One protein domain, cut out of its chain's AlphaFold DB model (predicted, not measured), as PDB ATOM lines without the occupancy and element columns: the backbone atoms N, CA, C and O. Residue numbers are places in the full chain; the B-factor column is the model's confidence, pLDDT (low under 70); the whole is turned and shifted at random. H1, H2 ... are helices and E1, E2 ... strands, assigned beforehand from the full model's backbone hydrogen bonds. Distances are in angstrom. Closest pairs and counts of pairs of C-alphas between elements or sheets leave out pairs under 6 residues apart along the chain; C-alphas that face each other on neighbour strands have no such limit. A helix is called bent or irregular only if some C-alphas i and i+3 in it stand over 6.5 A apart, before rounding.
ATOM      1  N   GLN A 111      56.334 -31.687 -15.909       88.44
ATOM      2  CA  GLN A 111      56.029 -31.987 -17.298       88.44
ATOM      3  C   GLN A 111      54.871 -31.092 -17.773       88.44
ATOM      4  O   GLN A 111      53.990 -30.759 -16.975       88.44
ATOM      5  N   PRO A 112      54.790 -30.768 -19.076       90.62
ATOM      6  CA  PRO A 112      53.660 -30.009 -19.619       90.62
ATOM      7  C   PRO A 112      52.306 -30.726 -19.467       90.62
ATOM      8  O   PRO A 112      51.256 -30.113 -19.660       90.62
ATOM      9  N   TYR A 113      52.327 -32.019 -19.139       93.69
ATOM     10  CA  TYR A 113      51.169 -32.890 -18.996       93.69
ATOM     11  C   TYR A 113      51.204 -33.532 -17.611       93.69
ATOM     12  O   TYR A 113      52.122 -34.295 -17.309       93.69
ATOM     13  N   LEU A 114      50.210 -33.247 -16.772       94.62
ATOM     14  CA  LEU A 114      50.076 -33.887 -15.466       94.62
ATOM     15  C   LEU A 114      49.009 -34.971 -15.513       94.62
ATOM     16  O   LEU A 114      47.901 -34.760 -16.001       94.62
ATOM     17  N   LYS A 115      49.337 -36.140 -14.962       94.50
ATOM     18  CA  LYS A 115      48.386 -37.250 -14.850       94.50
ATOM     19  C   LYS A 115      47.280 -36.945 -13.839       94.50
ATOM     20  O   LYS A 115      46.124 -37.287 -14.060       94.50
ATOM     21  N   PHE A 116      47.633 -36.329 -12.720       93.81
ATOM     22  CA  PHE A 116      46.704 -36.099 -11.626       93.81
ATOM     23  C   PHE A 116      47.089 -34.842 -10.860       93.81
ATOM     24  O   PHE A 116      48.260 -34.653 -10.531       93.81
ATOM     25  N   VAL A 117      46.098 -34.005 -10.580       93.81
ATOM     26  CA  VAL A 117      46.208 -32.855  -9.688       93.81
ATOM     27  C   VAL A 117      45.061 -32.959  -8.696       93.81
ATOM     28  O   VAL A 117      43.902 -32.990  -9.104       93.81
ATOM     29  N   SER A 118      45.379 -33.018  -7.406       92.19
ATOM     30  CA  SER A 118      44.386 -32.979  -6.337       92.19
ATOM     31  C   SER A 118      44.664 -31.849  -5.379       92.19
ATOM     32  O   SER A 118      45.797 -31.692  -4.920       92.19
ATOM     33  N   PHE A 119      43.610 -31.133  -5.027       87.19
ATOM     34  CA  PHE A 119      43.658 -30.153  -3.963       87.19
ATOM     35  C   PHE A 119      43.352 -30.837  -2.623       87.19
ATOM     36  O   PHE A 119      42.498 -31.733  -2.583       87.19
ATOM     37  N   PRO A 120      44.049 -30.450  -1.542       81.38
ATOM     38  CA  PRO A 120      43.634 -30.787  -0.183       81.38
ATOM     39  C   PRO A 120      42.216 -30.278   0.110       81.38
ATOM     40  O   PRO A 120      41.683 -29.437  -0.617       81.38
ATOM     41  N   ASP A 121      41.608 -30.802   1.173       81.25
ATOM     42  CA  ASP A 121      40.275 -30.382   1.605       81.25
ATOM     43  C   ASP A 121      40.284 -28.893   1.980       81.25
ATOM     44  O   ASP A 121      40.980 -28.466   2.907       81.25
ATOM     45  N   LEU A 122      39.534 -28.094   1.220       76.81
ATOM     46  CA  LEU A 122      39.532 -26.647   1.379       76.81
ATOM     47  C   LEU A 122      38.819 -26.222   2.664       76.81
ATOM     48  O   LEU A 122      39.218 -25.222   3.255       76.81
ATOM     49  N   ASP A 123      37.851 -27.000   3.162       75.56
ATOM     50  CA  ASP A 123      37.219 -26.726   4.460       75.56
ATOM     51  C   ASP A 123      38.252 -26.824   5.600       75.56
ATOM     52  O   ASP A 123      38.237 -26.017   6.534       75.56
ATOM     53  N   VAL A 124      39.210 -27.753   5.489       75.19
ATOM     54  CA  VAL A 124      40.302 -27.921   6.464       75.19
ATOM     55  C   VAL A 124      41.277 -26.746   6.408       75.19
ATOM     56  O   VAL A 124      41.665 -26.217   7.449       75.19
ATOM     57  N   ILE A 125      41.640 -26.295   5.204       70.31
ATOM     58  CA  ILE A 125      42.566 -25.166   5.028       70.31
ATOM     59  C   ILE A 125      41.948 -23.863   5.538       70.31
ATOM     60  O   ILE A 125      42.613 -23.092   6.231       70.31
ATOM     61  N   ARG A 126      40.670 -23.618   5.228       70.69
ATOM     62  CA  ARG A 126      39.964 -22.388   5.618       70.69
ATOM     63  C   ARG A 126      39.673 -22.315   7.114       70.69
ATOM     64  O   ARG A 126      39.663 -21.225   7.678       70.69
ATOM     65  N   GLY A 127      39.477 -23.464   7.761       65.62
ATOM     66  CA  GLY A 127      39.295 -23.559   9.210       65.62
ATOM     67  C   GLY A 127      40.578 -23.356  10.026       65.62
ATOM     68  O   GLY A 127      40.504 -23.238  11.251       65.62
ATOM     69  N   HIS A 128      41.753 -23.314   9.389       63.00
ATOM     70  CA  HIS A 128      43.023 -23.226  10.102       63.00
ATOM     71  C   HIS A 128      43.301 -21.799  10.604       63.00
ATOM     72  O   HIS A 128      43.238 -20.831   9.851       63.00
ATOM     73  N   GLN A 129      43.682 -21.652  11.878       53.59
ATOM     74  CA  GLN A 129      43.930 -20.340  12.508       53.59
ATOM     75  C   GLN A 129      45.090 -19.565  11.851       53.59
ATOM     76  O   GLN A 129      45.143 -18.344  11.932       53.59
ATOM     77  N   CYS A 130      45.993 -20.253  11.142       51.75
ATOM     78  CA  CYS A 130      47.067 -19.628  10.359       51.75
ATOM     79  C   CYS A 130      46.634 -19.138   8.964       51.75
ATOM     80  O   CYS A 130      47.474 -18.628   8.226       51.75
ATOM     81  N   ALA A 131      45.358 -19.275   8.587       52.00
ATOM     82  CA  ALA A 131      44.835 -18.825   7.296       52.00
ATOM     83  C   ALA A 131      44.656 -17.298   7.204       52.00
ATOM     84  O   ALA A 131      44.145 -16.813   6.199       52.00
ATOM     85  N   GLU A 132      45.078 -16.521   8.207       51.66
ATOM     86  CA  GLU A 132      44.988 -15.052   8.199       51.66
ATOM     87  C   GLU A 132      45.562 -14.399   6.921       51.66
ATOM     88  O   GLU A 132      44.872 -13.548   6.364       51.66
ATOM     89  N   PRO A 133      46.716 -14.826   6.360       53.41
ATOM     90  CA  PRO A 133      47.222 -14.308   5.081       53.41
ATOM     91  C   PRO A 133      46.498 -14.862   3.840       53.41
ATOM     92  O   PRO A 133      46.689 -14.350   2.740       53.41
ATOM     93  N   ILE A 134      45.712 -15.932   3.995       54.09
ATOM     94  CA  ILE A 134      44.951 -16.604   2.927       54.09
ATOM     95  C   ILE A 134      43.525 -16.038   2.848       54.09
ATOM     96  O   ILE A 134      42.843 -16.251   1.849       54.09
ATOM     97  N   ARG A 135      43.086 -15.248   3.842       56.41
ATOM     98  CA  ARG A 135      41.736 -14.663   3.863       56.41
ATOM     99  C   ARG A 135      41.417 -13.822   2.631       56.41
ATOM    100  O   ARG A 135      40.295 -13.864   2.141       56.41
ATOM    101  N   ASP A 136      42.419 -13.130   2.099       59.56
ATOM    102  CA  ASP A 136      42.280 -12.306   0.892       59.56
ATOM    103  C   ASP A 136      42.189 -13.145  -0.402       59.56
ATOM    104  O   ASP A 136      41.847 -12.621  -1.460       59.56
ATOM    105  N   ILE A 137      42.499 -14.445  -0.327       64.69
ATOM    106  CA  ILE A 137      42.494 -15.408  -1.440       64.69
ATOM    107  C   ILE A 137      41.306 -16.383  -1.303       64.69
ATOM    108  O   ILE A 137      41.126 -17.248  -2.160       64.69
ATOM    109  N   PHE A 138      40.464 -16.256  -0.267       71.25
ATOM    110  CA  PHE A 138      39.301 -17.127  -0.097       71.25
ATOM    111  C   PHE A 138      38.395 -17.111  -1.334       71.25
ATOM    112  O   PHE A 138      38.027 -16.062  -1.868       71.25
ATOM    113  N   GLY A 139      38.069 -18.309  -1.814       76.00
ATOM    114  CA  GLY A 139      37.312 -18.518  -3.045       76.00
ATOM    115  C   GLY A 139      38.136 -18.365  -4.326       76.00
ATOM    116  O   GLY A 139      37.560 -18.451  -5.406       76.00
ATOM    117  N   GLN A 140      39.449 -18.139  -4.236       80.00
ATOM    118  CA  GLN A 140      40.390 -18.053  -5.361       80.00
ATOM    119  C   GLN A 140      41.588 -19.004  -5.214       80.00
ATOM    120  O   GLN A 140      42.493 -18.985  -6.053       80.00
ATOM    121  N   GLU A 141      41.619 -19.855  -4.190       82.50
ATOM    122  CA  GLU A 141      42.756 -20.735  -3.895       82.50
ATOM    123  C   GLU A 141      43.053 -21.668  -5.075       82.50
ATOM    124  O   GLU A 141      44.203 -21.799  -5.509       82.50
ATOM    125  N   GLY A 142      41.990 -22.243  -5.653       84.06
ATOM    126  CA  GLY A 142      42.054 -23.025  -6.886       84.06
ATOM    127  C   GLY A 142      42.718 -22.252  -8.024       84.06
ATOM    128  O   GLY A 142      43.656 -22.736  -8.659       84.06
ATOM    129  N   LEU A 143      42.283 -21.011  -8.234       85.19
ATOM    130  CA  LEU A 143      42.731 -20.171  -9.339       85.19
ATOM    131  C   LEU A 143      44.207 -19.813  -9.237       85.19
ATOM    132  O   LEU A 143      44.920 -19.880 -10.238       85.19
ATOM    133  N   VAL A 144      44.677 -19.466  -8.039       82.44
ATOM    134  CA  VAL A 144      46.084 -19.129  -7.801       82.44
ATOM    135  C   VAL A 144      46.981 -20.329  -8.108       82.44
ATOM    136  O   VAL A 144      47.942 -20.200  -8.872       82.44
ATOM    137  N   ILE A 145      46.641 -21.510  -7.588       84.94
ATOM    138  CA  ILE A 145      47.435 -22.730  -7.796       84.94
ATOM    139  C   ILE A 145      47.427 -23.147  -9.268       84.94
ATOM    140  O   ILE A 145      48.481 -23.457  -9.830       84.94
ATOM    141  N   ILE A 146      46.267 -23.124  -9.928       89.12
ATOM    142  CA  ILE A 146      46.172 -23.487 -11.344       89.12
ATOM    143  C   ILE A 146      46.920 -22.479 -12.230       89.12
ATOM    144  O   ILE A 146      47.659 -22.887 -13.134       89.12
ATOM    145  N   LYS A 147      46.813 -21.170 -11.957       85.75
ATOM    146  CA  LYS A 147      47.598 -20.143 -12.662       85.75
ATOM    147  C   LYS A 147      49.092 -20.367 -12.476       85.75
ATOM    148  O   LYS A 147      49.827 -20.281 -13.457       85.75
ATOM    149  N   TRP A 148      49.541 -20.709 -11.272       85.31
ATOM    150  CA  TRP A 148      50.937 -21.050 -11.008       85.31
ATOM    151  C   TRP A 148      51.389 -22.283 -11.807       85.31
ATOM    152  O   TRP A 148      52.394 -22.215 -12.520       85.31
ATOM    153  N   LEU A 149      50.619 -23.378 -11.790       86.88
ATOM    154  CA  LEU A 149      50.920 -24.579 -12.583       86.88
ATOM    155  C   LEU A 149      51.045 -24.251 -14.078       86.88
ATOM    156  O   LEU A 149      51.981 -24.694 -14.746       86.88
ATOM    157  N   ARG A 150      50.140 -23.430 -14.608       86.31
ATOM    158  CA  ARG A 150      50.120 -23.083 -16.031       86.31
ATOM    159  C   ARG A 150      51.219 -22.098 -16.421       86.31
ATOM    160  O   ARG A 150      51.958 -22.339 -17.369       86.31
ATOM    161  N   MET A 151      51.302 -20.970 -15.721       82.19
ATOM    162  CA  MET A 151      52.131 -19.827 -16.118       82.19
ATOM    163  C   MET A 151      53.581 -19.966 -15.664       82.19
ATOM    164  O   MET A 151      54.476 -19.562 -16.396       82.19
ATOM    165  N   VAL A 152      53.808 -20.531 -14.477       78.56
ATOM    166  CA  VAL A 152      55.151 -20.669 -13.894       78.56
ATOM    167  C   VAL A 152      55.734 -22.033 -14.243       78.56
ATOM    168  O   VAL A 152      56.897 -22.133 -14.626       78.56
ATOM    169  N   LYS A 153      54.933 -23.099 -14.116       83.19
ATOM    170  CA  LYS A 153      55.403 -24.476 -14.342       83.19
ATOM    171  C   LYS A 153      55.185 -24.990 -15.762       83.19
ATOM    172  O   LYS A 153      55.675 -26.067 -16.085       83.19
ATOM    173  N   GLY A 154      54.504 -24.227 -16.616       84.88
ATOM    174  CA  GLY A 154      54.313 -24.574 -18.023       84.88
ATOM    175  C   GLY A 154      53.388 -25.772 -18.252       84.88
ATOM    176  O   GLY A 154      53.435 -26.379 -19.325       84.88
ATOM    177  N   VAL A 155      52.557 -26.125 -17.267       91.44
ATOM    178  CA  VAL A 155      51.566 -27.200 -17.389       91.44
ATOM    179  C   VAL A 155      50.467 -26.755 -18.348       91.44
ATOM    180  O   VAL A 155      49.828 -25.723 -18.156       91.44
ATOM    181  N   ARG A 156      50.236 -27.542 -19.395       92.31
ATOM    182  CA  ARG A 156      49.243 -27.270 -20.444       92.31
ATOM    183  C   ARG A 156      48.016 -28.164 -20.330       92.31
ATOM    184  O   ARG A 156      46.923 -27.757 -20.715       92.31
ATOM    185  N   LYS A 157      48.198 -29.379 -19.813       94.19
ATOM    186  CA  LYS A 157      47.160 -30.411 -19.767       94.19
ATOM    187  C   LYS A 157      47.190 -31.161 -18.445       94.19
ATOM    188  O   LYS A 157      48.261 -31.505 -17.943       94.19
ATOM    189  N   VAL A 158      46.007 -31.454 -17.925       95.38
ATOM    190  CA  VAL A 158      45.795 -32.254 -16.720       95.38
ATOM    191  C   VAL A 158      44.800 -33.360 -17.058       95.38
ATOM    192  O   VAL A 158      43.668 -33.088 -17.436       95.38
ATOM    193  N   MET A 159      45.209 -34.622 -16.936       95.31
ATOM    194  CA  MET A 159      44.314 -35.745 -17.245       95.31
ATOM    195  C   MET A 159      43.178 -35.848 -16.226       95.31
ATOM    196  O   MET A 159      42.040 -36.063 -16.616       95.31
ATOM    197  N   LYS A 160      43.463 -35.657 -14.934       96.38
ATOM    198  CA  LYS A 160      42.444 -35.620 -13.880       96.38
ATOM    199  C   LYS A 160      42.705 -34.492 -12.892       96.38
ATOM    200  O   LYS A 160      43.743 -34.484 -12.228       96.38
ATOM    201  N   LEU A 161      41.752 -33.572 -12.792       96.19
ATOM    202  CA  LEU A 161      41.740 -32.489 -11.816       96.19
ATOM    203  C   LEU A 161      40.683 -32.790 -10.755       96.19
ATOM    204  O   LEU A 161      39.501 -32.881 -11.077       96.19
ATOM    205  N   LYS A 162      41.117 -32.937  -9.501       95.81
ATOM    206  CA  LYS A 162      40.250 -33.175  -8.349       95.81
ATOM    207  C   LYS A 162      40.309 -32.009  -7.368       95.81
ATOM    208  O   LYS A 162      41.372 -31.724  -6.816       95.81
ATOM    209  N   VAL A 163      39.169 -31.388  -7.099       93.69
ATOM    210  CA  VAL A 163      39.036 -30.308  -6.117       93.69
ATOM    211  C   VAL A 163      37.914 -30.652  -5.149       93.69
ATOM    212  O   VAL A 163      36.751 -30.768  -5.536       93.69
ATOM    213  N   LEU A 164      38.275 -30.836  -3.880       90.06
ATOM    214  CA  LEU A 164      37.313 -30.957  -2.792       90.06
ATOM    215  C   LEU A 164      36.897 -29.546  -2.375       90.06
ATOM    216  O   LEU A 164      37.529 -28.939  -1.517       90.06
ATOM    217  N   ASP A 165      35.880 -29.019  -3.054       88.75
ATOM    218  CA  ASP A 165      35.364 -27.685  -2.765       88.75
ATOM    219  C   ASP A 165      34.723 -27.610  -1.372       88.75
ATOM    220  O   ASP A 165      34.264 -28.618  -0.821       88.75
ATOM    221  N   SER A 166      34.691 -26.397  -0.825       84.88
ATOM    222  CA  SER A 166      34.091 -26.107   0.468       84.88
ATOM    223  C   SER A 166      32.579 -26.290   0.416       84.88
ATOM    224  O   SER A 166      31.902 -25.809  -0.495       84.88
ATOM    225  N   ARG A 167      32.025 -26.950   1.436       82.19
ATOM    226  CA  ARG A 167      30.565 -27.112   1.556       82.19
ATOM    227  C   ARG A 167      29.863 -25.845   2.018       82.19
ATOM    228  O   ARG A 167      28.669 -25.690   1.781       82.19
ATOM    229  N   HIS A 168      30.582 -24.993   2.739       82.44
ATOM    230  CA  HIS A 168      30.037 -23.781   3.340       82.44
ATOM    231  C   HIS A 168      30.212 -22.570   2.426       82.44
ATOM    232  O   HIS A 168      29.348 -21.699   2.394       82.44
ATOM    233  N   GLU A 169      31.304 -22.541   1.663       84.94
ATOM    234  CA  GLU A 169      31.642 -21.440   0.770       84.94
ATOM    235  C   GLU A 169      32.218 -21.982  -0.552       84.94
ATOM    236  O   GLU A 169      33.418 -21.870  -0.809       84.94
ATOM    237  N   PRO A 170      31.400 -22.631  -1.397       88.62
ATOM    238  CA  PRO A 170      31.877 -23.188  -2.661       88.62
ATOM    239  C   PRO A 170      32.489 -22.103  -3.562       88.62
ATOM    240  O   PRO A 170      32.066 -20.942  -3.540       88.62
ATOM    241  N   HIS A 171      33.478 -22.470  -4.381       91.06
ATOM    242  CA  HIS A 171      34.061 -21.550  -5.362       91.06
ATOM    243  C   HIS A 171      32.983 -21.062  -6.309       91.06
ATOM    244  O   HIS A 171      32.225 -21.880  -6.817       91.06
ATOM    245  N   LYS A 172      32.959 -19.760  -6.610       91.56
ATOM    246  CA  LYS A 172      32.048 -19.204  -7.617       91.56
ATOM    247  C   LYS A 172      32.318 -19.807  -8.995       91.56
ATOM    248  O   LYS A 172      33.448 -20.198  -9.293       91.56
ATOM    249  N   GLU A 173      31.291 -19.877  -9.837       92.12
ATOM    250  CA  GLU A 173      31.417 -20.553 -11.133       92.12
ATOM    251  C   GLU A 173      32.422 -19.852 -12.040       92.12
ATOM    252  O   GLU A 173      33.206 -20.523 -12.695       92.12
ATOM    253  N   GLU A 174      32.500 -18.523 -11.980       92.06
ATOM    254  CA  GLU A 174      33.450 -17.726 -12.758       92.06
ATOM    255  C   GLU A 174      34.904 -18.073 -12.404       92.06
ATOM    256  O   GLU A 174      35.787 -18.058 -13.262       92.06
ATOM    257  N   VAL A 175      35.159 -18.428 -11.139       91.19
ATOM    258  CA  VAL A 175      36.490 -18.849 -10.687       91.19
ATOM    259  C   VAL A 175      36.814 -20.238 -11.219       91.19
ATOM    260  O   VAL A 175      37.921 -20.454 -11.712       91.19
ATOM    261  N   ILE A 176      35.864 -21.173 -11.143       93.69
ATOM    262  CA  ILE A 176      36.020 -22.530 -11.686       93.69
ATOM    263  C   ILE A 176      36.273 -22.453 -13.192       93.69
ATOM    264  O   ILE A 176      37.217 -23.070 -13.691       93.69
ATOM    265  N   GLU A 177      35.477 -21.642 -13.888       93.94
ATOM    266  CA  GLU A 177      35.612 -21.354 -15.307       93.94
ATOM    267  C   GLU A 177      37.032 -20.879 -15.612       93.94
ATOM    268  O   GLU A 177      37.726 -21.471 -16.430       93.94
ATOM    269  N   GLU A 178      37.527 -19.863 -14.903       90.81
ATOM    270  CA  GLU A 178      38.864 -19.322 -15.134       90.81
ATOM    271  C   GLU A 178      39.991 -20.316 -14.794       90.81
ATOM    272  O   GLU A 178      41.039 -20.302 -15.454       90.81
ATOM    273  N   CYS A 179      39.786 -21.194 -13.806       91.50
ATOM    274  CA  CYS A 179      40.729 -22.259 -13.466       91.50
ATOM    275  C   CYS A 179      40.909 -23.222 -14.639       91.50
ATOM    276  O   CYS A 179      42.033 -23.488 -15.066       91.50
ATOM    277  N   ILE A 180      39.805 -23.757 -15.157       93.75
ATOM    278  CA  ILE A 180      39.858 -24.788 -16.198       93.75
ATOM    279  C   ILE A 180      40.030 -24.179 -17.596       93.75
ATOM    280  O   ILE A 180      40.549 -24.837 -18.494       93.75
ATOM    281  N   ARG A 181      39.710 -22.893 -17.782       90.38
ATOM    282  CA  ARG A 181      39.921 -22.179 -19.045       90.38
ATOM    283  C   ARG A 181      41.401 -22.160 -19.405       90.38
ATOM    284  O   ARG A 181      42.253 -21.727 -18.629       90.38
ATOM    285  N   ASN A 182      41.717 -22.572 -20.629       85.12
ATOM    286  CA  ASN A 182      43.089 -22.718 -21.141       85.12
ATOM    287  C   ASN A 182      43.943 -23.769 -20.405       85.12
ATOM    288  O   ASN A 182      45.163 -23.798 -20.593       85.12
ATOM    289  N   LEU A 183      43.340 -24.609 -19.563       88.94
ATOM    290  CA  LEU A 183      43.958 -25.815 -19.033       88.94
ATOM    291  C   LEU A 183      43.226 -26.996 -19.664       88.94
ATOM    292  O   LEU A 183      42.033 -27.170 -19.455       88.94
ATOM    293  N   GLN A 184      43.914 -27.808 -20.462       92.12
ATOM    294  CA  GLN A 184      43.250 -28.944 -21.097       92.12
ATOM    295  C   GLN A 184      42.960 -30.015 -20.036       92.12
ATOM    296  O   GLN A 184      43.853 -30.787 -19.686       92.12
ATOM    297  N   VAL A 185      41.737 -30.038 -19.507       94.44
ATOM    298  CA  VAL A 185      41.292 -31.013 -18.503       94.44
ATOM    299  C   VAL A 185      40.485 -32.115 -19.184       94.44
ATOM    300  O   VAL A 185      39.524 -31.822 -19.887       94.44
ATOM    301  N   GLU A 186      40.868 -33.382 -18.988       94.12
ATOM    302  CA  GLU A 186      40.113 -34.529 -19.532       94.12
ATOM    303  C   GLU A 186      39.076 -35.072 -18.544       94.12
ATOM    304  O   GLU A 186      37.957 -35.398 -18.933       94.12
ATOM    305  N   GLU A 187      39.434 -35.177 -17.267       95.69
ATOM    306  CA  GLU A 187      38.542 -35.588 -16.190       95.69
ATOM    307  C   GLU A 187      38.455 -34.482 -15.138       95.69
ATOM    308  O   GLU A 187      39.449 -34.158 -14.479       95.69
ATOM    309  N   LEU A 188      37.258 -33.917 -14.986       96.38
ATOM    310  CA  LEU A 188      36.961 -32.868 -14.022       96.38
ATOM    311  C   LEU A 188      36.151 -33.448 -12.860       96.38
ATOM    312  O   LEU A 188      35.005 -33.866 -13.028       96.38
ATOM    313  N   ASP A 189      36.765 -33.463 -11.682       95.94
ATOM    314  CA  ASP A 189      36.170 -33.875 -10.413       95.94
ATOM    315  C   ASP A 189      36.176 -32.683  -9.447       95.94
ATOM    316  O   ASP A 189      37.053 -32.550  -8.592       95.94
ATOM    317  N   TRP A 190      35.231 -31.761  -9.639       95.31
ATOM    318  CA  TRP A 190      35.074 -30.584  -8.787       95.31
ATOM    319  C   TRP A 190      33.851 -30.762  -7.895       95.31
ATOM    320  O   TRP A 190      32.724 -30.850  -8.382       95.31
ATOM    321  N   ARG A 191      34.057 -30.828  -6.578       92.94
ATOM    322  CA  ARG A 191      33.001 -31.169  -5.618       92.94
ATOM    323  C   ARG A 191      32.060 -29.997  -5.326       92.94
ATOM    324  O   ARG A 191      32.026 -29.497  -4.209       92.94
ATOM    325  N   ARG A 192      31.260 -29.600  -6.311       92.25
ATOM    326  CA  ARG A 192      30.238 -28.554  -6.186       92.25
ATOM    327  C   ARG A 192      28.856 -29.103  -6.548       92.25
ATOM    328  O   ARG A 192      28.722 -29.830  -7.528       92.25
ATOM    329  N   THR A 193      27.844 -28.800  -5.730       92.12
ATOM    330  CA  THR A 193      26.520 -29.451  -5.814       92.12
ATOM    331  C   THR A 193      25.586 -28.893  -6.887       92.12
ATOM    332  O   THR A 193      24.602 -29.522  -7.261       92.12
ATOM    333  N   ASP A 194      25.881 -27.689  -7.345       91.94
ATOM    334  CA  ASP A 194      25.078 -26.853  -8.233       91.94
ATOM    335  C   ASP A 194      25.884 -26.419  -9.470       91.94
ATOM    336  O   ASP A 194      25.626 -25.371 -10.045       91.94
ATOM    337  N   LEU A 195      26.887 -27.210  -9.869       93.25
ATOM    338  CA  LEU A 195      27.755 -26.887 -11.002       93.25
ATOM    339  C   LEU A 195      26.959 -26.824 -12.318       93.25
ATOM    340  O   LEU A 195      26.298 -27.799 -12.702       93.25
ATOM    341  N   SER A 196      27.053 -25.703 -13.033       92.19
ATOM    342  CA  SER A 196      26.440 -25.530 -14.347       92.19
ATOM    343  C   SER A 196      27.248 -26.233 -15.436       92.19
ATOM    344  O   SER A 196      28.479 -26.190 -15.483       92.19
ATOM    345  N   ILE A 197      26.527 -26.866 -16.360       92.75
ATOM    346  CA  ILE A 197      27.112 -27.492 -17.547       92.75
ATOM    347  C   ILE A 197      27.682 -26.442 -18.504       92.75
ATOM    348  O   ILE A 197      28.692 -26.708 -19.153       92.75
ATOM    349  N   GLU A 198      27.086 -25.248 -18.564       91.00
ATOM    350  CA  GLU A 198      27.556 -24.160 -19.430       91.00
ATOM    351  C   GLU A 198      28.961 -23.704 -19.031       91.00
ATOM    352  O   GLU A 198      29.851 -23.657 -19.878       91.00
ATOM    353  N   THR A 199      29.193 -23.525 -17.725       91.19
ATOM    354  CA  THR A 199      30.504 -23.203 -17.142       91.19
ATOM    355  C   THR A 199      31.581 -24.190 -17.597       91.19
ATOM    356  O   THR A 199      32.681 -23.794 -17.979       91.19
ATOM    357  N   VAL A 200      31.282 -25.493 -17.583       92.38
ATOM    358  CA  VAL A 200      32.248 -26.527 -17.988       92.38
ATOM    359  C   VAL A 200      32.449 -26.534 -19.502       92.38
ATOM    360  O   VAL A 200      33.589 -26.610 -19.968       92.38
ATOM    361  N   LYS A 201      31.357 -26.447 -20.263       90.94
ATOM    362  CA  LYS A 201      31.363 -26.495 -21.726       90.94
ATOM    363  C   LYS A 201      32.190 -25.359 -22.327       90.94
ATOM    364  O   LYS A 201      33.027 -25.614 -23.192       90.94
ATOM    365  N   ASP A 202      31.972 -24.138 -21.853       88.69
ATOM    366  CA  ASP A 202      32.610 -22.944 -22.407       88.69
ATOM    367  C   ASP A 202      34.084 -22.853 -21.994       88.69
ATOM    368  O   ASP A 202      34.943 -22.435 -22.775       88.69
ATOM    369  N   ALA A 203      34.412 -23.303 -20.781       90.44
ATOM    370  CA  ALA A 203      35.768 -23.225 -20.255       90.44
ATOM    371  C   ALA A 203      36.687 -24.350 -20.739       90.44
ATOM    372  O   ALA A 203      37.879 -24.122 -20.965       90.44
ATOM    373  N   SER A 204      36.167 -25.573 -20.863       88.12
ATOM    374  CA  SER A 204      36.962 -26.757 -21.190       88.12
ATOM    375  C   SER A 204      36.165 -27.749 -22.047       88.12
ATOM    376  O   SER A 204      35.745 -28.800 -21.555       88.12
ATOM    377  N   PRO A 205      36.040 -27.504 -23.366       85.00
ATOM    378  CA  PRO A 205      35.339 -28.410 -24.283       85.00
ATOM    379  C   PRO A 205      36.013 -29.789 -24.423       85.00
ATOM    380  O   PRO A 205      35.442 -30.713 -24.983       85.00
ATOM    381  N   GLY A 206      37.243 -29.952 -23.918       85.44
ATOM    382  CA  GLY A 206      37.980 -31.218 -23.937       85.44
ATOM    383  C   GLY A 206      37.656 -32.186 -22.793       85.44
ATOM    384  O   GLY A 206      38.305 -33.233 -22.715       85.44
ATOM    385  N   VAL A 207      36.712 -31.854 -21.902       91.56
ATOM    386  CA  VAL A 207      36.331 -32.730 -20.783       91.56
ATOM    387  C   VAL A 207      35.615 -33.972 -21.316       91.56
ATOM    388  O   VAL A 207      34.548 -33.896 -21.912       91.56
ATOM    389  N   GLN A 208      36.201 -35.139 -21.061       91.56
ATOM    390  CA  GLN A 208      35.651 -36.448 -21.416       91.56
ATOM    391  C   GLN A 208      34.874 -37.082 -20.262       91.56
ATOM    392  O   GLN A 208      33.975 -37.889 -20.485       91.56
ATOM    393  N   ARG A 209      35.253 -36.769 -19.017       93.00
ATOM    394  CA  ARG A 209      34.604 -37.277 -17.805       93.00
ATOM    395  C   ARG A 209      34.338 -36.129 -16.840       93.00
ATOM    396  O   ARG A 209      35.273 -35.490 -16.370       93.00
ATOM    397  N   LEU A 210      33.068 -35.898 -16.532       94.25
ATOM    398  CA  LEU A 210      32.621 -34.906 -15.560       94.25
ATOM    399  C   LEU A 210      31.976 -35.624 -14.372       94.25
ATOM    400  O   LEU A 210      31.058 -36.421 -14.567       94.25
ATOM    401  N   HIS A 211      32.449 -35.352 -13.157       95.19
ATOM    402  CA  HIS A 211      31.812 -35.830 -11.928       95.19
ATOM    403  C   HIS A 211      30.875 -34.748 -11.393       95.19
ATOM    404  O   HIS A 211      31.302 -33.620 -11.161       95.19
ATOM    405  N   LEU A 212      29.606 -35.101 -11.195       94.31
ATOM    406  CA  LEU A 212      28.583 -34.212 -10.651       94.31
ATOM    407  C   LEU A 212      28.140 -34.705  -9.278       94.31
ATOM    408  O   LEU A 212      27.985 -35.905  -9.046       94.31
ATOM    409  N   TYR A 213      27.910 -33.761  -8.376       93.50
ATOM    410  CA  TYR A 213      27.496 -34.022  -7.006       93.50
ATOM    411  C   TYR A 213      26.132 -33.388  -6.794       93.50
ATOM    412  O   TYR A 213      25.955 -32.240  -7.152       93.50
ATOM    413  N   SER A 214      25.174 -34.094  -6.201       89.81
ATOM    414  CA  SER A 214      23.868 -33.516  -5.866       89.81
ATOM    415  C   SER A 214      23.680 -33.500  -4.355       89.81
ATOM    416  O   SER A 214      23.997 -34.473  -3.672       89.81
ATOM    417  N   SER A 215      23.148 -32.395  -3.837       88.75
ATOM    418  CA  SER A 215      22.651 -32.286  -2.461       88.75
ATOM    419  C   SER A 215      21.229 -32.843  -2.297       88.75
ATOM    420  O   SER A 215      20.703 -32.843  -1.188       88.75
ATOM    421  N   GLY A 216      20.603 -33.306  -3.388       90.38
ATOM    422  CA  GLY A 216      19.180 -33.644  -3.453       90.38
ATOM    423  C   GLY A 216      18.288 -32.486  -3.912       90.38
ATOM    424  O   GLY A 216      17.072 -32.656  -3.970       90.38
ATOM    425  N   ASP A 217      18.864 -31.328  -4.250       91.38
ATOM    426  CA  ASP A 217      18.124 -30.237  -4.884       91.38
ATOM    427  C   ASP A 217      17.742 -30.595  -6.330       91.38
ATOM    428  O   ASP A 217      18.549 -31.111  -7.110       91.38
ATOM    429  N   TRP A 218      16.493 -30.304  -6.685       93.25
ATOM    430  CA  TRP A 218      15.931 -30.582  -7.998       93.25
ATOM    431  C   TRP A 218      16.402 -29.595  -9.058       93.25
ATOM    432  O   TRP A 218      16.462 -29.978 -10.224       93.25
ATOM    433  N   ALA A 219      16.744 -28.356  -8.698       92.81
ATOM    434  CA  ALA A 219      17.093 -27.342  -9.692       92.81
ATOM    435  C   ALA A 219      18.340 -27.719 -10.530       92.81
ATOM    436  O   ALA A 219      18.216 -27.751 -11.760       92.81
ATOM    437  N   PRO A 220      19.492 -28.111  -9.939       92.38
ATOM    438  CA  PRO A 220      20.642 -28.583 -10.714       92.38
ATOM    439  C   PRO A 220      20.341 -29.865 -11.496       92.38
ATOM    440  O   PRO A 220      20.719 -29.980 -12.658       92.38
ATOM    441  N   LEU A 221      19.604 -30.806 -10.895       93.12
ATOM    442  CA  LEU A 221      19.234 -32.066 -11.548       93.12
ATOM    443  C   LEU A 221      18.402 -31.824 -12.810       93.12
ATOM    444  O   LEU A 221      18.712 -32.385 -13.859       93.12
ATOM    445  N   LEU A 222      17.373 -30.975 -12.718       93.44
ATOM    446  CA  LEU A 222      16.527 -30.588 -13.845       93.44
ATOM    447  C   LEU A 222      17.343 -29.901 -14.936       93.44
ATOM    448  O   LEU A 222      17.163 -30.218 -16.107       93.44
ATOM    449  N   HIS A 223      18.264 -29.013 -14.558       92.75
ATOM    450  CA  HIS A 223      19.175 -28.380 -15.506       92.75
ATOM    451  C   HIS A 223      20.040 -29.418 -16.239       92.75
ATOM    452  O   HIS A 223      20.089 -29.411 -17.467       92.75
ATOM    453  N   TRP A 224      20.654 -30.365 -15.525       94.00
ATOM    454  CA  TRP A 224      21.530 -31.380 -16.123       94.00
ATOM    455  C   TRP A 224      20.815 -32.327 -17.090       94.00
ATOM    456  O   TRP A 224      21.415 -32.719 -18.092       94.00
ATOM    457  N   VAL A 225      19.560 -32.692 -16.806       93.12
ATOM    458  CA  VAL A 225      18.753 -33.574 -17.675       93.12
ATOM    459  C   VAL A 225      17.968 -32.818 -18.748       93.12
ATOM    460  O   VAL A 225      17.325 -33.445 -19.590       93.12
ATOM    461  N   SER A 226      17.986 -31.485 -18.716       92.69
ATOM    462  CA  SER A 226      17.320 -30.658 -19.720       92.69
ATOM    463  C   SER A 226      18.012 -30.753 -21.082       92.69
ATOM    464  O   SER A 226      19.138 -31.237 -21.203       92.69
ATOM    465  N   ALA A 227      17.351 -30.229 -22.116       90.00
ATOM    466  CA  ALA A 227      17.943 -30.094 -23.445       90.00
ATOM    467  C   ALA A 227      19.160 -29.148 -23.477       90.00
ATOM    468  O   ALA A 227      19.929 -29.200 -24.439       90.00
ATOM    469  N   ASP A 228      19.334 -28.317 -22.445       87.69
ATOM    470  CA  ASP A 228      20.463 -27.400 -22.299       87.69
ATOM    471  C   ASP A 228      21.548 -27.913 -21.335       87.69
ATOM    472  O   ASP A 228      22.532 -27.218 -21.075       87.69
ATOM    473  N   GLY A 229      21.391 -29.140 -20.835       90.00
ATOM    474  CA  GLY A 229      22.272 -29.762 -19.858       90.00
ATOM    475  C   GLY A 229      23.372 -30.619 -20.482       90.00
ATOM    476  O   GLY A 229      24.108 -30.206 -21.379       90.00
ATOM    477  N   LEU A 230      23.512 -31.844 -19.970       89.81
ATOM    478  CA  LEU A 230      24.626 -32.754 -20.265       89.81
ATOM    479  C   LEU A 230      24.771 -33.116 -21.749       89.81
ATOM    480  O   LEU A 230      25.877 -33.377 -22.211       89.81
ATOM    481  N   ASN A 231      23.676 -33.106 -22.504       89.25
ATOM    482  CA  ASN A 231      23.668 -33.365 -23.945       89.25
ATOM    483  C   ASN A 231      24.433 -32.305 -24.762       89.25
ATOM    484  O   ASN A 231      24.738 -32.554 -25.926       89.25
ATOM    485  N   ARG A 232      24.740 -31.138 -24.179       87.94
ATOM    486  CA  ARG A 232      25.545 -30.084 -24.818       87.94
ATOM    487  C   ARG A 232      27.050 -30.255 -24.624       87.94
ATOM    488  O   ARG A 232      27.803 -29.495 -25.234       87.94
ATOM    489  N   LEU A 233      27.491 -31.204 -23.796       85.44
ATOM    490  CA  LEU A 233      28.905 -31.541 -23.675       85.44
ATOM    491  C   LEU A 233      29.318 -32.380 -24.885       85.44
ATOM    492  O   LEU A 233      28.806 -33.479 -25.103       85.44
ATOM    493  N   GLU A 234      30.243 -31.857 -25.684       72.88
ATOM    494  CA  GLU A 234      30.819 -32.611 -26.789       72.88
ATOM    495  C   GLU A 234      31.681 -33.734 -26.216       72.88
ATOM    496  O   GLU A 234      32.744 -33.508 -25.637       72.88
ATOM    497  N   VAL A 235      31.235 -34.978 -26.373       61.97
ATOM    498  CA  VAL A 235      32.108 -36.124 -26.125       61.97
ATOM    499  C   VAL A 235      33.163 -36.071 -27.216       61.97
ATOM    500  O   VAL A 235      32.825 -36.288 -28.377       61.97
ATOM    501  N   GLY A 236      34.404 -35.730 -26.856       51.97
ATOM    502  CA  GLY A 236      35.540 -35.597 -27.768       51.97
ATOM    503  C   GLY A 236      35.707 -36.818 -28.675       51.97
ATOM    504  O   GLY A 236      36.450 -37.748 -28.370       51.97
ATOM    505  N   GLY A 237      34.996 -36.799 -29.795       41.09
ATOM    506  CA  GLY A 237      34.982 -37.810 -30.825       41.09
ATOM    507  C   GLY A 237      35.603 -37.205 -32.064       41.09
ATOM    508  O   GLY A 237      34.930 -36.551 -32.854       41.09
ATOM    509  N   PHE A 238      36.892 -37.473 -32.259       38.41
ATOM    510  CA  PHE A 238      37.465 -37.528 -33.597       38.41
ATOM    511  C   PHE A 238      36.757 -38.651 -34.372       38.41
ATOM    512  O   PHE A 238      37.291 -39.742 -34.533       38.41
TER     513      PHE A 238
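What this domain is: This is residues 111 to 238 of the 244 residues of an uncharacterized protein of Coniochaeta ligniaria NRRL 30616 (UniProt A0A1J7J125). A short solenoid: the chain winds in stacked turns, with the parallel strands E1, E2, E3 and E4 side by side along one side and the helices H3, H4 and H5 in a second row behind them, while the other face of the sheet is bare. Beyond one end of the strands H1 and H2 make a small arm, of which residues 127 to 133 stick out, and H6 with the closing stretch 226 to 238 lies past the E4 edge. The printed part has 128 residues with six named helices and four named strands, in the order E1 H1 H2 H3 E2 H4 E3 H5 E4 H6, and the class is mixed, helices and strands. The sheet runs E1, E2, E3, E4, all parallel. The whole is compact, with a radius of gyration of the C-alphas of 14.9 A, and flat, with spans of 45 by 37 by 20 A.

Where its parts are: The sheet holds E1, residues 113 to 118, 14.4 A long; E2, residues 157 to 163, 15.9 A; E3, residues 184 to 190, 14.9 A; and the short E4, residues 209 to 211. E1 begins at C-alpha 113 at (51.169, -32.890, -18.996). H3, residues 141 to 151, is the longest helix by residues and measures 15.4 A, from C-alpha 141 at (42.756, -20.735, -3.895). H4 spans residues 173 to 180 over 10.7 A, and H5 residues 197 to 203 over 10.0 A. H1 is residues 122 to 126, 6.0 A long. H2, residues 129 to 137, is 14.9 A long and irregular: C-alphas 130 and 133 are 7.5 A apart. H6, residues 218 to 225, is 10.5 A long and ends at C-alpha 225 at (18.753, -33.574, -17.675).

How they stand to each other: The sheet is twisted, with edge strands E1 and E4. E1 and E2 run parallel at 1 degrees, with N 114 and O 157 within hydrogen-bond range at 2.9 A. E2 and E3 are parallel at 10 degrees, with N 187 and O 159 at 2.8 A. E3 and E4 are parallel at 20 degrees, with N 211 and O 188 at 3.0 A. There are three strand-helix-strand units, two parallel neighbour strands with one or more helices between: E1, H1 H2 H3, E2; E2, H4, E3; and E3, H5, E4, the last two with right-handed crossovers. H3 is on the sheet but only grazes it, with residues 142 to 150. H4, with residues 176 to 180, and H5, with residues 197 to 203, are only just on it, each with 5 pairs of C-alphas within 10 A, and only graze it. H3 and H4 touch, closest at the C-alphas of Leu 143 and Cys 179, 5.0 A apart, at a shallow tilt of 30 degrees, the same way. H4 and H5 touch, closest at the C-alphas of Glu 177 and Ala 203, 5.3 A, at a steep tilt of 46 degrees, the same way. H5 and H6 are close but not clearly touching, with the C-alphas of Ile 197 and Trp 224 closest at 7.0 A. H1 and H2 are close but not clearly touching, with the C-alphas of Ile 125 and Ala 131 closest at 7.1 A. H2 and H3 meet only through their link. H1, H2 and H6 are not on the sheet, and H3 and H5 are apart. Every O i to N i+4 pair is within hydrogen-bond range in H1, H3, H4, H5 and H6; in H2 it is 1 of 5, beside 2 of 6 O i to N i+3 pairs.

The domain as a whole: The C-alphas farthest apart are those of Gln 129 and Phe 238, at 49.6 A. The printed part has no cut, and no link is long. Residues 226 to 238 hold no named element, and their C-alphas lie 15 to 25 A from the mean of all C-alphas. Mean pLDDT of the printed part is 85.0; residues 127 to 137 and 235 to 238 are under 70.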